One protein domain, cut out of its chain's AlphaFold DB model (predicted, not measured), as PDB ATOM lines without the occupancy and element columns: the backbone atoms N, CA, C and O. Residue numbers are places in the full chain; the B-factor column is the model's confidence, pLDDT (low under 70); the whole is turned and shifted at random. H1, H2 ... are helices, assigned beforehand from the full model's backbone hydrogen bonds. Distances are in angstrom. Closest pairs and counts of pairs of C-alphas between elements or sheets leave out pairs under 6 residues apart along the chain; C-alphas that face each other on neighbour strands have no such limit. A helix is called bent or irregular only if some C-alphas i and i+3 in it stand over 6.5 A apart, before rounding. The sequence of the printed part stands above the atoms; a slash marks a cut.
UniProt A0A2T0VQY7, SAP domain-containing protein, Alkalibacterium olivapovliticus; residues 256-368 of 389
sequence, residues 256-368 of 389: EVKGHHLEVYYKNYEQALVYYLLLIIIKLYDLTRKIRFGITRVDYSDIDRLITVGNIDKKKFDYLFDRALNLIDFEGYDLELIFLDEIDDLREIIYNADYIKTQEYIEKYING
ATOM      1  N   GLU A 256     337.747 195.353 254.992       93.69
ATOM      2  CA  GLU A 256     338.343 196.584 255.504       93.69
ATOM      3  C   GLU A 256     339.842 196.639 255.179       93.69
ATOM      4  O   GLU A 256     340.331 197.590 254.561       93.69
ATOM      5  N   VAL A 257     340.575 195.572 255.514       95.00
ATOM      6  CA  VAL A 257     342.027 195.518 255.310       95.00
ATOM      7  C   VAL A 257     342.384 195.556 253.825       95.00
ATOM      8  O   VAL A 257     343.342 196.236 253.440       95.00
ATOM      9  N   LYS A 258     341.630 194.855 252.976       96.56
ATOM     10  CA  LYS A 258     341.875 194.805 251.531       96.56
ATOM     11  C   LYS A 258     341.524 196.115 250.836       96.56
ATOM     12  O   LYS A 258     342.321 196.580 250.020       96.56
ATOM     13  N   GLY A 259     340.394 196.729 251.189       95.75
ATOM     14  CA  GLY A 259     339.984 198.047 250.701       95.75
ATOM     15  C   GLY A 259     341.042 199.102 251.012       95.75
ATOM     16  O   GLY A 259     341.579 199.730 250.095       95.75
ATOM     17  N   HIS A 260     341.451 199.193 252.281       94.50
ATOM     18  CA  HIS A 260     342.518 200.094 252.713       94.50
ATOM     19  C   HIS A 260     343.844 199.816 251.985       94.50
ATOM     20  O   HIS A 260     344.549 200.739 251.572       94.50
ATOM     21  N   HIS A 261     344.209 198.545 251.794       95.25
ATOM     22  CA  HIS A 261     345.463 198.191 251.133       95.25
ATOM     23  C   HIS A 261     345.488 198.606 249.650       95.25
ATOM     24  O   HIS A 261     346.466 199.199 249.188       95.25
ATOM     25  N   LEU A 262     344.404 198.349 248.916       96.06
ATOM     26  CA  LEU A 262     344.247 198.751 247.515       96.06
ATOM     27  C   LEU A 262     344.278 200.267 247.344       96.06
ATOM     28  O   LEU A 262     344.896 200.781 246.411       96.06
ATOM     29  N   GLU A 263     343.650 200.987 248.263       94.44
ATOM     30  CA  GLU A 263     343.674 202.437 248.253       94.44
ATOM     31  C   GLU A 263     345.078 202.981 248.534       94.44
ATOM     32  O   GLU A 263     345.618 203.765 247.753       94.44
ATOM     33  N   VAL A 264     345.685 202.605 249.660       92.00
ATOM     34  CA  VAL A 264     346.899 203.273 250.137       92.00
ATOM     35  C   VAL A 264     348.100 202.919 249.272       92.00
ATOM     36  O   VAL A 264     348.840 203.830 248.887       92.00
ATOM     37  N   TYR A 265     348.270 201.638 248.939       91.44
ATOM     38  CA  TYR A 265     349.476 201.136 248.279       91.44
ATOM     39  C   TYR A 265     349.358 201.101 246.757       91.44
ATOM     40  O   TYR A 265     350.336 201.390 246.071       91.44
ATOM     41  N   TYR A 266     348.168 200.809 246.223       93.56
ATOM     42  CA  TYR A 266     347.956 200.704 244.775       93.56
ATOM     43  C   TYR A 266     347.232 201.903 244.166       93.56
ATOM     44  O   TYR A 266     347.184 202.005 242.942       93.56
ATOM     45  N   LYS A 267     346.671 202.807 244.985       94.69
ATOM     46  CA  LYS A 267     345.829 203.926 244.521       94.69
ATOM     47  C   LYS A 267     344.685 203.452 243.616       94.69
ATOM     48  O   LYS A 267     344.235 204.171 242.731       94.69
ATOM     49  N   ASN A 268     344.214 202.223 243.840       95.88
ATOM     50  CA  ASN A 268     343.141 201.616 243.068       95.88
ATOM     51  C   ASN A 268     341.800 201.899 243.752       95.88
ATOM     52  O   ASN A 268     341.234 201.038 244.425       95.88
ATOM     53  N   TYR A 269     341.331 203.139 243.610       96.12
ATOM     54  CA  TYR A 269     340.139 203.644 244.294       96.12
ATOM     55  C   TYR A 269     338.863 202.892 243.907       96.12
ATOM     56  O   TYR A 269     338.030 202.632 244.765       96.12
ATOM     57  N   GLU A 270     338.738 202.473 242.645       96.31
ATOM     58  CA  GLU A 270     337.584 201.700 242.177       96.31
ATOM     59  C   GLU A 270     337.508 200.330 242.857       96.31
ATOM     60  O   GLU A 270     336.454 199.921 243.339       96.31
ATOM     61  N   GLN A 271     338.632 199.608 242.915       95.56
ATOM     62  CA  GLN A 271     338.662 198.303 243.564       95.56
ATOM     63  C   GLN A 271     338.539 198.426 245.083       95.56
ATOM     64  O   GLN A 271     337.893 197.582 245.698       95.56
ATOM     65  N   ALA A 272     339.142 199.455 245.682       97.06
ATOM     66  CA  ALA A 272     338.969 199.746 247.098       97.06
ATOM     67  C   ALA A 272     337.487 199.982 247.419       97.06
ATOM     68  O   ALA A 272     336.967 199.354 248.340       97.06
ATOM     69  N   LEU A 273     336.794 200.795 246.609       96.44
ATOM     70  CA  LEU A 273     335.372 201.092 246.780       96.44
ATOM     71  C   LEU A 273     334.528 199.817 246.788       96.44
ATOM     72  O   LEU A 273     333.680 199.666 247.656       96.44
ATOM     73  N   VAL A 274     334.805 198.863 245.898       96.19
ATOM     74  CA  VAL A 274     334.102 197.571 245.879       96.19
ATOM     75  C   VAL A 274     334.177 196.849 247.236       96.19
ATOM     76  O   VAL A 274     333.160 196.361 247.721       96.19
ATOM     77  N   TYR A 275     335.345 196.812 247.885       95.69
ATOM     78  CA  TYR A 275     335.484 196.169 249.200       95.69
ATOM     79  C   TYR A 275     334.842 196.977 250.334       95.69
ATOM     80  O   TYR A 275     334.271 196.388 251.248       95.69
ATOM     81  N   TYR A 276     334.863 198.310 250.266       95.25
ATOM     82  CA  TYR A 276     334.149 199.142 251.239       95.25
ATOM     83  C   TYR A 276     332.623 199.048 251.096       95.25
ATOM     84  O   TYR A 276     331.918 199.051 252.104       95.25
ATOM     85  N   LEU A 277     332.104 198.889 249.875       92.81
ATOM     86  CA  LEU A 277     330.684 198.615 249.638       92.81
ATOM     87  C   LEU A 277     330.275 197.276 250.260       92.81
ATOM     88  O   LEU A 277     329.297 197.225 250.999       92.81
ATOM     89  N   LEU A 278     331.069 196.219 250.049       91.06
ATOM     90  CA  LEU A 278     330.861 194.921 250.702       91.06
ATOM     91  C   LEU A 278     330.868 195.030 252.234       91.06
ATOM     92  O   LEU A 278     330.006 194.461 252.902       91.06
ATOM     93  N   LEU A 279     331.809 195.795 252.796       91.12
ATOM     94  CA  LEU A 279     331.884 196.048 254.235       91.12
ATOM     95  C   LEU A 279     330.615 196.731 254.766       91.12
ATOM     96  O   LEU A 279     330.100 196.337 255.810       91.12
ATOM     97  N   ILE A 280     330.103 197.742 254.061       88.25
ATOM     98  CA  ILE A 280     328.877 198.454 254.444       88.25
ATOM     99  C   ILE A 280     327.658 197.543 254.373       88.25
ATOM    100  O   ILE A 280     326.861 197.546 255.308       88.25
ATOM    101  N   ILE A 281     327.532 196.744 253.313       84.94
ATOM    102  CA  ILE A 281     326.429 195.788 253.155       84.94
ATOM    103  C   ILE A 281     326.423 194.794 254.325       84.94
ATOM    104  O   ILE A 281     325.392 194.607 254.970       84.94
ATOM    105  N   ILE A 282     327.587 194.234 254.680       81.56
ATOM    106  CA  ILE A 282     327.703 193.336 255.839       81.56
ATOM    107  C   ILE A 282     327.369 194.060 257.148       81.56
ATOM    108  O   ILE A 282     326.661 193.501 257.982       81.56
ATOM    109  N   LYS A 283     327.843 195.297 257.349       81.25
ATOM    110  CA  LYS A 283     327.537 196.076 258.562       81.25
ATOM    111  C   LYS A 283     326.044 196.371 258.694       81.25
ATOM    112  O   LYS A 283     325.507 196.249 259.789       81.25
ATOM    113  N   LEU A 284     325.373 196.732 257.601       79.25
ATOM    114  CA  LEU A 284     323.925 196.955 257.581       79.25
ATOM    115  C   LEU A 284     323.168 195.683 257.959       79.25
ATOM    116  O   LEU A 284     322.302 195.725 258.828       79.25
ATOM    117  N   TYR A 285     323.556 194.547 257.381       76.44
ATOM    118  CA  TYR A 285     322.982 193.255 257.741       76.44
ATOM    119  C   TYR A 285     323.204 192.897 259.213       76.44
ATOM    120  O   TYR A 285     322.269 192.507 259.916       76.44
ATOM    121  N   ASP A 286     324.430 193.062 259.710       72.31
ATOM    122  CA  ASP A 286     324.762 192.747 261.097       72.31
ATOM    123  C   ASP A 286     323.968 193.631 262.069       72.31
ATOM    124  O   ASP A 286     323.435 193.130 263.057       72.31
ATOM    125  N   LEU A 287     323.793 194.921 261.752       70.12
ATOM    126  CA  LEU A 287     322.945 195.837 262.519       70.12
ATOM    127  C   LEU A 287     321.486 195.376 262.534       70.12
ATOM    128  O   LEU A 287     320.906 195.276 263.611       70.12
ATOM    129  N   THR A 288     320.911 194.999 261.390       65.94
ATOM    130  CA  THR A 288     319.529 194.485 261.360       65.94
ATOM    131  C   THR A 288     319.337 193.213 262.199       65.94
ATOM    132  O   THR A 288     318.236 192.972 262.686       65.94
ATOM    133  N   ARG A 289     320.400 192.432 262.463       64.69
ATOM    134  CA  ARG A 289     320.348 191.228 263.320       64.69
ATOM    135  C   ARG A 289     320.724 191.466 264.789       64.69
ATOM    136  O   ARG A 289     320.181 190.799 265.669       64.69
ATOM    137  N   LYS A 290     321.675 192.362 265.083       56.00
ATOM    138  CA  LYS A 290     322.331 192.500 266.404       56.00
ATOM    139  C   LYS A 290     321.828 193.654 267.276       56.00
ATOM    140  O   LYS A 290     322.469 193.957 268.288       56.00
ATOM    141  N   ILE A 291     320.671 194.262 266.999       50.03
ATOM    142  CA  ILE A 291     320.082 195.341 267.833       50.03
ATOM    143  C   ILE A 291     319.507 194.824 269.173       50.03
ATOM    144  O   ILE A 291     318.433 195.171 269.644       50.03
ATOM    145  N   ARG A 292     320.297 194.002 269.867       45.50
ATOM    146  CA  ARG A 292     320.289 193.877 271.327       45.50
ATOM    147  C   ARG A 292     321.518 194.528 271.985       45.50
ATOM    148  O   ARG A 292     321.544 194.595 273.207       45.50
ATOM    149  N   PHE A 293     322.501 195.037 271.219       45.06
ATOM    150  CA  PHE A 293     323.822 195.435 271.753       45.06
ATOM    151  C   PHE A 293     324.292 196.884 271.475       45.06
ATOM    152  O   PHE A 293     325.450 197.206 271.716       45.06
ATOM    153  N   GLY A 294     323.411 197.796 271.039       44.28
ATOM    154  CA  GLY A 294     323.636 199.247 271.203       44.28
ATOM    155  C   GLY A 294     324.548 199.971 270.198       44.28
ATOM    156  O   GLY A 294     324.854 201.141 270.421       44.28
ATOM    157  N   ILE A 295     324.950 199.347 269.087       47.38
ATOM    158  CA  ILE A 295     325.570 200.058 267.952       47.38
ATOM    159  C   ILE A 295     324.471 200.361 266.929       47.38
ATOM    160  O   ILE A 295     323.728 199.458 266.559       47.38
ATOM    161  N   THR A 296     324.342 201.620 266.494       54.22
ATOM    162  CA  THR A 296     323.237 202.067 265.618       54.22
ATOM    163  C   THR A 296     323.683 202.811 264.361       54.22
ATOM    164  O   THR A 296     322.838 203.317 263.634       54.22
ATOM    165  N   ARG A 297     324.987 202.929 264.068       64.38
ATOM    166  CA  ARG A 297     325.461 203.787 262.964       64.38
ATOM    167  C   ARG A 297     326.399 203.073 262.004       64.38
ATOM    168  O   ARG A 297     327.321 202.379 262.424       64.38
ATOM    169  N   VAL A 298     326.166 203.318 260.718       73.12
ATOM    170  CA  VAL A 298     327.061 202.968 259.613       73.12
ATOM    171  C   VAL A 298     327.886 204.200 259.267       73.12
ATOM    172  O   VAL A 298     327.346 205.300 259.205       73.12
ATOM    173  N   ASP A 299     329.190 204.016 259.089       80.00
ATOM    174  CA  ASP A 299     330.117 205.065 258.671       80.00
ATOM    175  C   ASP A 299     330.313 204.997 257.149       80.00
ATOM    176  O   ASP A 299     330.704 203.950 256.626       80.00
ATOM    177  N   TYR A 300     330.022 206.101 256.457       85.06
ATOM    178  CA  TYR A 300     330.163 206.245 255.004       85.06
ATOM    179  C   TYR A 300     331.420 207.023 254.589       85.06
ATOM    180  O   TYR A 300     331.655 207.205 253.396       85.06
ATOM    181  N   SER A 301     332.247 207.470 255.540       86.19
ATOM    182  CA  SER A 301     333.379 208.369 255.274       86.19
ATOM    183  C   SER A 301     334.369 207.827 254.238       86.19
ATOM    184  O   SER A 301     334.861 208.587 253.400       86.19
ATOM    185  N   ASP A 302     334.625 206.516 254.234       87.25
ATOM    186  CA  ASP A 302     335.479 205.872 253.234       87.25
ATOM    187  C   ASP A 302     334.858 205.889 251.829       87.25
ATOM    188  O   ASP A 302     335.575 206.096 250.850       87.25
ATOM    189  N   ILE A 303     333.535 205.735 251.712       89.94
ATOM    190  CA  ILE A 303     332.820 205.781 250.427       89.94
ATOM    191  C   ILE A 303     332.867 207.189 249.845       89.94
ATOM    192  O   ILE A 303     333.336 207.356 248.719       89.94
ATOM    193  N   ASP A 304     332.463 208.199 250.618       88.50
ATOM    194  CA  ASP A 304     332.456 209.604 250.186       88.50
ATOM    195  C   ASP A 304     333.842 210.051 249.722       88.50
ATOM    196  O   ASP A 304     334.021 210.678 248.668       88.50
ATOM    197  N   ARG A 305     334.858 209.681 250.508       91.88
ATOM    198  CA  ARG A 305     336.253 209.968 250.203       91.88
ATOM    199  C   ARG A 305     336.685 209.284 248.908       91.88
ATOM    200  O   ARG A 305     337.316 209.939 248.080       91.88
ATOM    201  N   LEU A 306     336.353 208.009 248.702       91.50
ATOM    202  CA  LEU A 306     336.729 207.273 247.492       91.50
ATOM    203  C   LEU A 306     335.980 207.743 246.244       91.50
ATOM    204  O   LEU A 306     336.598 207.817 245.183       91.50
ATOM    205  N   ILE A 307     334.704 208.111 246.358       91.69
ATOM    206  CA  ILE A 307     333.938 208.721 245.264       91.69
ATOM    207  C   ILE A 307     334.611 210.024 244.829       91.69
ATOM    208  O   ILE A 307     334.878 210.229 243.644       91.69
ATOM    209  N   THR A 308     334.966 210.866 245.803       90.88
ATOM    210  CA  THR A 308     335.596 212.167 245.558       90.88
ATOM    211  C   THR A 308     337.002 212.022 244.972       90.88
ATOM    212  O   THR A 308     337.308 212.594 243.928       90.88
ATOM    213  N   VAL A 309     337.876 211.250 245.625       91.56
ATOM    214  CA  VAL A 309     339.284 211.092 245.221       91.56
ATOM    215  C   VAL A 309     339.412 210.278 243.933       91.56
ATOM    216  O   VAL A 309     340.273 210.567 243.104       91.56
ATOM    217  N   GLY A 310     338.552 209.275 243.750       90.19
ATOM    218  CA  GLY A 310     338.504 208.451 242.547       90.19
ATOM    219  C   GLY A 310     337.788 209.106 241.365       90.19
ATOM    220  O   GLY A 310     337.823 208.537 240.277       90.19
ATOM    221  N   ASN A 311     337.156 210.273 241.556       92.81
ATOM    222  CA  ASN A 311     336.306 210.938 240.562       92.81
ATOM    223  C   ASN A 311     335.255 209.979 239.964       92.81
ATOM    224  O   ASN A 311     335.122 209.844 238.746       92.81
ATOM    225  N   ILE A 312     334.564 209.253 240.845       94.00
ATOM    226  CA  ILE A 312     333.614 208.197 240.487       94.00
ATOM    227  C   ILE A 312     332.238 208.836 240.303       94.00
ATOM    228  O   ILE A 312     331.624 209.287 241.264       94.00
ATOM    229  N   ASP A 313     331.750 208.883 239.066       95.12
ATOM    230  CA  ASP A 313     330.384 209.332 238.795       95.12
ATOM    231  C   ASP A 313     329.340 208.269 239.184       95.12
ATOM    232  O   ASP A 313     329.663 207.108 239.448       95.12
ATOM    233  N   LYS A 314     328.063 208.662 239.188       95.06
ATOM    234  CA  LYS A 314     326.943 207.780 239.537       95.06
ATOM    235  C   LYS A 314     326.918 206.489 238.715       95.06
ATOM    236  O   LYS A 314     326.808 205.405 239.273       95.06
ATOM    237  N   LYS A 315     327.098 206.580 237.395       96.56
ATOM    238  CA  LYS A 315     327.071 205.409 236.508       96.56
ATOM    239  C   LYS A 315     328.187 204.422 236.854       96.56
ATOM    240  O   LYS A 315     327.991 203.208 236.817       96.56
ATOM    241  N   LYS A 316     329.377 204.939 237.157       96.94
ATOM    242  CA  LYS A 316     330.520 204.134 237.568       96.94
ATOM    243  C   LYS A 316     330.309 203.543 238.956       96.94
ATOM    244  O   LYS A 316     330.645 202.378 239.152       96.94
ATOM    245  N   PHE A 317     329.746 204.311 239.886       96.56
ATOM    246  CA  PHE A 317     329.368 203.815 241.201       96.56
ATOM    247  C   PHE A 317     328.397 202.640 241.082       96.56
ATOM    248  O   PHE A 317     328.668 201.592 241.657       96.56
ATOM    249  N   ASP A 318     327.338 202.771 240.280       95.31
ATOM    250  CA  ASP A 318     326.335 201.716 240.100       95.31
ATOM    251  C   ASP A 318     326.973 200.428 239.562       95.31
ATOM    252  O   ASP A 318     326.773 199.350 240.116       95.31
ATOM    253  N   TYR A 319     327.862 200.548 238.569       96.19
ATOM    254  CA  TYR A 319     328.650 199.417 238.075       96.19
ATOM    255  C   TYR A 319     329.518 198.762 239.166       96.19
ATOM    256  O   TYR A 319     329.626 197.536 239.230       96.19
ATOM    257  N   LEU A 320     330.178 199.558 240.013       95.06
ATOM    258  CA  LEU A 320     331.018 199.039 241.098       95.06
ATOM    259  C   LEU A 320     330.182 198.413 242.220       95.06
ATOM    260  O   LEU A 320     330.624 197.437 242.822       95.06
ATOM    261  N   PHE A 321     328.979 198.929 242.458       93.31
ATOM    262  CA  PHE A 321     328.009 198.369 243.388       93.31
ATOM    263  C   PHE A 321     327.520 196.997 242.929       93.31
ATOM    264  O   PHE A 321     327.631 196.026 243.672       93.31
ATOM    265  N   ASP A 322     327.095 196.877 241.672       91.19
ATOM    266  CA  ASP A 322     326.681 195.591 241.105       91.19
ATOM    267  C   ASP A 322     327.842 194.595 241.102       91.19
ATOM    268  O   ASP A 322     327.682 193.409 241.392       91.19
ATOM    269  N   ARG A 323     329.059 195.074 240.825       92.50
ATOM    270  CA  ARG A 323     330.259 194.247 240.930       92.50
ATOM    271  C   ARG A 323     330.499 193.759 242.358       92.50
ATOM    272  O   ARG A 323     330.900 192.612 242.514       92.50
ATOM    273  N   ALA A 324     330.286 194.598 243.372       90.31
ATOM    274  CA  ALA A 324     330.406 194.203 244.773       90.31
ATOM    275  C   ALA A 324     329.423 193.077 245.110       90.31
ATOM    276  O   ALA A 324     329.847 192.052 245.635       90.31
ATOM    277  N   LEU A 325     328.154 193.214 244.721       86.12
ATOM    278  CA  LEU A 325     327.134 192.187 244.958       86.12
ATOM    279  C   LEU A 325     327.466 190.839 244.308       86.12
ATOM    280  O   LEU A 325     327.169 189.802 244.879       86.12
ATOM    281  N   ASN A 326     328.127 190.849 243.149       86.06
ATOM    282  CA  ASN A 326     328.511 189.628 242.440       86.06
ATOM    283  C   ASN A 326     329.819 188.984 242.944       86.06
ATOM    284  O   ASN A 326     330.221 187.944 242.424       86.06
ATOM    285  N   LEU A 327     330.539 189.603 243.888       83.88
ATOM    286  CA  LEU A 327     331.799 189.049 244.406       83.88
ATOM    287  C   LEU A 327     331.606 187.999 245.496       83.88
ATOM    288  O   LEU A 327     332.516 187.204 245.725       83.88
ATOM    289  N   ILE A 328     330.473 188.032 246.188       76.62
ATOM    290  CA  ILE A 328     330.156 187.109 247.269       76.62
ATOM    291  C   ILE A 328     328.840 186.461 246.905       76.62
ATOM    292  O   ILE A 328     327.868 187.151 246.609       76.62
ATOM    293  N   ASP A 329     328.826 185.138 246.946       73.31
ATOM    294  CA  ASP A 329     327.569 184.422 246.925       73.31
ATOM    295  C   ASP A 329     326.907 184.588 248.291       73.31
ATOM    296  O   ASP A 329     327.426 184.126 249.312       73.31
ATOM    297  N   PHE A 330     325.809 185.335 248.312       68.44
ATOM    298  CA  PHE A 330     325.045 185.531 249.531       68.44
ATOM    299  C   PHE A 330     324.052 184.382 249.787       68.44
ATOM    300  O   PHE A 330     323.417 184.386 250.846       68.44
ATOM    301  N   GLU A 331     323.950 183.392 248.886       60.28
ATOM    302  CA  GLU A 331     323.162 182.174 249.102       60.28
ATOM    303  C   GLU A 331     323.667 181.450 250.367       60.28
ATOM    304  O   GLU A 331     324.821 181.036 250.478       60.28
ATOM    305  N   GLY A 332     322.794 181.309 251.368       58.16
ATOM    306  CA  GLY A 332     323.122 180.696 252.664       58.16
ATOM    307  C   GLY A 332     323.378 181.685 253.804       58.16
ATOM    308  O   GLY A 332     323.451 181.270 254.965       58.16
ATOM    309  N   TYR A 333     323.430 182.982 253.512       62.56
ATOM    310  CA  TYR A 333     323.198 184.017 254.510       62.56
ATOM    311  C   TYR A 333     321.717 184.410 254.461       62.56
ATOM    312  O   TYR A 333     321.144 184.526 253.382       62.56
ATOM    313  N   ASP A 334     321.093 184.720 255.604       58.81
ATOM    314  CA  ASP A 334     319.716 185.263 255.640       58.81
ATOM    315  C   ASP A 334     319.617 186.693 255.041       58.81
ATOM    316  O   ASP A 334     318.753 187.481 255.414       58.81
ATOM    317  N   LEU A 335     320.558 187.068 254.169       55.94
ATOM    318  CA  LEU A 335     320.620 188.316 253.414       55.94
ATOM    319  C   LEU A 335     319.520 188.382 252.348       55.94
ATOM    320  O   LEU A 335     319.022 189.468 252.053       55.94
ATOM    321  N   GLU A 336     319.086 187.234 251.821       50.28
ATOM    322  CA  GLU A 336     318.007 187.150 250.827       50.28
ATOM    323  C   GLU A 336     316.688 187.765 251.319       50.28
ATOM    324  O   GLU A 336     315.930 188.309 250.521       50.28
ATOM    325  N   LEU A 337     316.429 187.737 252.632       49.22
ATOM    326  CA  LEU A 337     315.177 188.221 253.223       49.22
ATOM    327  C   LEU A 337     315.138 189.740 253.475       49.22
ATOM    328  O   LEU A 337     314.061 190.265 253.741       49.22
ATOM    329  N   ILE A 338     316.278 190.444 253.419       54.28
ATOM    330  CA  ILE A 338     316.373 191.867 253.817       54.28
ATOM    331  C   ILE A 338     316.738 192.785 252.635       54.28
ATOM    332  O   ILE A 338     316.401 193.968 252.653       54.28
ATOM    333  N   PHE A 339     317.395 192.276 251.586       58.88
ATOM    334  CA  PHE A 339     318.083 193.150 250.623       58.88
ATOM    335  C   PHE A 339     317.544 193.161 249.192       58.88
ATOM    336  O   PHE A 339     317.730 194.163 248.506       58.88
ATOM    337  N   LEU A 340     316.906 192.094 248.709       56.06
ATOM    338  CA  LEU A 340     316.670 191.958 247.264       56.06
ATOM    339  C   LEU A 340     315.573 192.889 246.722       56.06
ATOM    340  O   LEU A 340     315.713 193.383 245.606       56.06
ATOM    341  N   ASP A 341     314.545 193.199 247.516       62.81
ATOM    342  CA  ASP A 341     313.423 194.039 247.064       62.81
ATOM    343  C   ASP A 341     313.738 195.550 247.082       62.81
ATOM    344  O   ASP A 341     313.056 196.327 246.418       62.81
ATOM    345  N   GLU A 342     314.777 195.978 247.810       75.12
ATOM    346  CA  GLU A 342     315.137 197.398 248.010       75.12
ATOM    347  C   GLU A 342     316.592 197.702 247.632       75.12
ATOM    348  O   GLU A 342     317.171 198.702 248.062       75.12
ATOM    349  N   ILE A 343     317.216 196.839 246.824       80.81
ATOM    350  CA  ILE A 343     318.638 196.969 246.491       80.81
ATOM    351  C   ILE A 343     318.950 198.273 245.743       80.81
ATOM    352  O   ILE A 343     320.003 198.876 245.955       80.81
ATOM    353  N   ASP A 344     318.014 198.740 244.913       84.38
ATOM    354  CA  ASP A 344     318.128 200.000 244.180       84.38
ATOM    355  C   ASP A 344     318.051 201.209 245.125       84.38
ATOM    356  O   ASP A 344     318.862 202.132 245.011       84.38
ATOM    357  N   ASP A 345     317.149 201.173 246.110       85.25
ATOM    358  CA  ASP A 345     317.034 202.215 247.132       85.25
ATOM    359  C   ASP A 345     318.285 202.253 248.008       85.25
ATOM    360  O   ASP A 345     318.840 203.322 248.267       85.25
ATOM    361  N   LEU A 346     318.799 201.085 248.406       83.25
ATOM    362  CA  LEU A 346     320.036 200.995 249.170       83.25
ATOM    363  C   LEU A 346     321.231 201.538 248.379       83.25
ATOM    364  O   LEU A 346     322.068 202.252 248.937       83.25
ATOM    365  N   ARG A 347     321.303 201.250 247.074       90.06
ATOM    366  CA  ARG A 347     322.329 201.803 246.184       90.06
ATOM    367  C   ARG A 347     322.294 203.332 246.193       90.06
ATOM    368  O   ARG A 347     323.348 203.962 246.297       90.06
ATOM    369  N   GLU A 348     321.107 203.936 246.115       90.50
ATOM    370  CA  GLU A 348     320.943 205.391 246.217       90.50
ATOM    371  C   GLU A 348     321.329 205.933 247.597       90.50
ATOM    372  O   GLU A 348     322.029 206.942 247.682       90.50
ATOM    373  N   ILE A 349     320.922 205.267 248.679       87.75
ATOM    374  CA  ILE A 349     321.253 205.670 250.052       87.75
ATOM    375  C   ILE A 349     322.771 205.702 250.254       87.75
ATOM    376  O   ILE A 349     323.305 206.698 250.744       87.75
ATOM    377  N   ILE A 350     323.472 204.641 249.840       88.56
ATOM    378  CA  ILE A 350     324.926 204.526 250.004       88.56
ATOM    379  C   ILE A 350     325.656 205.534 249.111       88.56
ATOM    380  O   ILE A 350     326.604 206.160 249.578       88.56
ATOM    381  N   TYR A 351     325.220 205.729 247.860       90.69
ATOM    382  CA  TYR A 351     325.833 206.713 246.956       90.69
ATOM    383  C   TYR A 351     325.775 208.140 247.512       90.69
ATOM    384  O   TYR A 351     326.721 208.906 247.348       90.69
ATOM    385  N   ASN A 352     324.663 208.494 248.158       87.94
ATOM    386  CA  ASN A 352     324.448 209.826 248.718       87.94
ATOM    387  C   ASN A 352     324.917 209.959 250.179       87.94
ATOM    388  O   ASN A 352     324.719 211.023 250.765       87.94
ATOM    389  N   ALA A 353     325.475 208.892 250.773       85.38
ATOM    390  CA  ALA A 353     325.776 208.796 252.204       85.38
ATOM    391  C   ALA A 353     324.615 209.301 253.092       85.38
ATOM    392  O   ALA A 353     324.810 210.040 254.063       85.38
ATOM    393  N   ASP A 354     323.380 208.930 252.738       83.88
ATOM    394  CA  ASP A 354     322.163 209.447 253.369       83.88
ATOM    395  C   ASP A 354     321.900 208.752 254.712       83.88
ATOM    396  O   ASP A 354     321.124 207.804 254.817       83.88
ATOM    397  N   TYR A 355     322.551 209.252 255.765       81.50
ATOM    398  CA  TYR A 355     322.423 208.714 257.120       81.50
ATOM    399  C   TYR A 355     320.975 208.646 257.619       81.50
ATOM    400  O   TYR A 355     320.667 207.755 258.407       81.50
ATOM    401  N   ILE A 356     320.102 209.574 257.207       80.75
ATOM    402  CA  ILE A 356     318.704 209.600 257.658       80.75
ATOM    403  C   ILE A 356     317.975 208.408 257.055       80.75
ATOM    404  O   ILE A 356     317.435 207.591 257.798       80.75
ATOM    405  N   LYS A 357     318.050 208.244 255.731       83.25
ATOM    406  CA  LYS A 357     317.439 207.094 255.061       83.25
ATOM    407  C   LYS A 357     318.062 205.770 255.480       83.25
ATOM    408  O   LYS A 357     317.353 204.777 255.574       83.25
ATOM    409  N   THR A 358     319.359 205.738 255.793       80.94
ATOM    410  CA  THR A 358     319.992 204.554 256.389       80.94
ATOM    411  C   THR A 358     319.347 204.186 257.724       80.94
ATOM    412  O   THR A 358     319.099 203.008 257.967       80.94
ATOM    413  N   GLN A 359     319.072 205.161 258.600       76.88
ATOM    414  CA  GLN A 359     318.379 204.891 259.865       76.88
ATOM    415  C   GLN A 359     316.934 204.454 259.633       76.88
ATOM    416  O   GLN A 359     316.523 203.468 260.227       76.88
ATOM    417  N   GLU A 360     316.193 205.118 258.742       79.81
ATOM    418  CA  GLU A 360     314.822 204.723 258.383       79.81
ATOM    419  C   GLU A 360     314.775 203.285 257.842       79.81
ATOM    420  O   GLU A 360     313.919 202.495 258.241       79.81
ATOM    421  N   TYR A 361     315.735 202.922 256.983       77.56
ATOM    422  CA  TYR A 361     315.906 201.565 256.473       77.56
ATOM    423  C   TYR A 361     316.161 200.577 257.617       77.56
ATOM    424  O   TYR A 361     315.441 199.592 257.755       77.56
ATOM    425  N   ILE A 362     317.133 200.860 258.489       74.44
ATOM    426  CA  ILE A 362     317.439 200.021 259.654       74.44
ATOM    427  C   ILE A 362     316.195 199.861 260.558       74.44
ATOM    428  O   ILE A 362     315.836 198.741 260.917       74.44
ATOM    429  N   GLU A 363     315.493 200.949 260.881       74.81
ATOM    430  CA  GLU A 363     314.284 200.959 261.717       74.81
ATOM    431  C   GLU A 363     313.123 200.171 261.109       74.81
ATOM    432  O   GLU A 363     312.405 199.488 261.843       74.81
ATOM    433  N   LYS A 364     312.943 200.214 259.786       75.56
ATOM    434  CA  LYS A 364     311.914 199.438 259.081       75.56
ATOM    435  C   LYS A 364     312.056 197.937 259.350       75.56
ATOM    436  O   LYS A 364     311.061 197.279 259.649       75.56
ATOM    437  N   TYR A 365     313.275 197.401 259.279       69.31
ATOM    438  CA  TYR A 365     313.532 195.972 259.502       69.31
ATOM    439  C   TYR A 365     313.581 195.592 260.987       69.31
ATOM    440  O   TYR A 365     313.283 194.451 261.325       69.31
ATOM    441  N   ILE A 366     313.881 196.539 261.881       64.81
ATOM    442  CA  ILE A 366     313.774 196.333 263.338       64.81
ATOM    443  C   ILE A 366     312.314 196.273 263.796       64.81
ATOM    444  O   ILE A 366     311.974 195.466 264.657       64.81
ATOM    445  N   ASN A 367     311.471 197.170 263.275       61.22
ATOM    446  CA  ASN A 367     310.087 197.349 263.722       61.22
ATOM    447  C   ASN A 367     309.087 196.448 262.983       61.22
ATOM    448  O   ASN A 367     307.938 196.340 263.411       61.22
ATOM    449  N   GLY A 368     309.487 195.843 261.863       55.78
ATOM    450  CA  GLY A 368     308.671 194.852 261.172       55.78
ATOM    451  C   GLY A 368     308.566 193.556 261.977       55.78
ATOM    452  O   GLY A 368     309.526 193.143 262.620       55.78
TER     453      GLY A 368
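AT A GLANCE: This is residues 256 to 368 of the 389 residues of the protein "SAP domain-containing protein" of Alkalibacterium olivapovliticus (UniProt A0A2T0VQY7). One long helix, H2, runs through the middle, and shorter helices pack round it: H1 folds back along its first half, H3 runs back along another side of the same half, and H4 meets that half at a steep angle. H6 packs near the far end of H2, and the kinked H5 bridges H4 and H6. The printed part has 113 residues with six named helices, H1 to H6 in that order, and no named strand; its class is all helix. The whole is compact, with a radius of gyration of the C-alphas of 13.9 A and spans of 41 by 29 by 26 A.

IN THESE COORDINATES: H1, residues 256 to 266, begins at C-alpha 256 at (338.343, 196.584, 255.504) and is 15.0 A long. H2, residues 269 to 290, is the longest at 30.5 A and ends at C-alpha 290 at (322.331, 192.500, 266.404). H3 is residues 301 to 310, 13.7 A, and H4 is residues 314 to 325, 16.5 A. H5, residues 336 to 351, is 21.4 A long and irregular, with C-alphas 341 and 344 8.1 A apart and a kink of 79 degrees near residue 344. H6, residues 355 to 367, is 18.0 A long and ends at C-alpha 367 at (310.087, 197.349, 263.722).

HOW THE PARTS SIT: H2 is the hub, touching four other helices. With residues 269 to 279 it touches H1 at a shallow tilt of 12 degrees, opposite ways, a hairpin; the closest C-alphas, of Gly 259 and Ala 272, are 4.1 A apart. H2 and H3 form another hairpin at 18 degrees, closest at the C-alphas of Tyr 269 and Gly 310, 5.4 A. H4 touches H2 at a steep tilt of 60 degrees, closest at the C-alphas of Val 274 and Ala 324, 5.1 A. H6 touches H2 at 35.1 degrees, only just steep, closest at the C-alphas of Thr 288 and Ile 362, 6.2 A. H5 forms hairpins with H4 and with H6; its closest C-alphas to H6 are those of Ile 349 and Lys 357, 6.5 A. H1 and H3 are near each other, while H1 is apart from H4, H5 and H6. In H1, H2, H3, H4 and H6 every O i to N i+4 pair is within hydrogen-bond range; in H5, 7 of 12 are.

THE WHOLE: The C-alphas farthest apart, of Tyr 265 and Gly 368, are 43.3 A apart. The printed part has no cut and no long link. Mean pLDDT of the printed part is 81.0; residues 288 to 297, 330 to 341 and 365 to 368 are under 70.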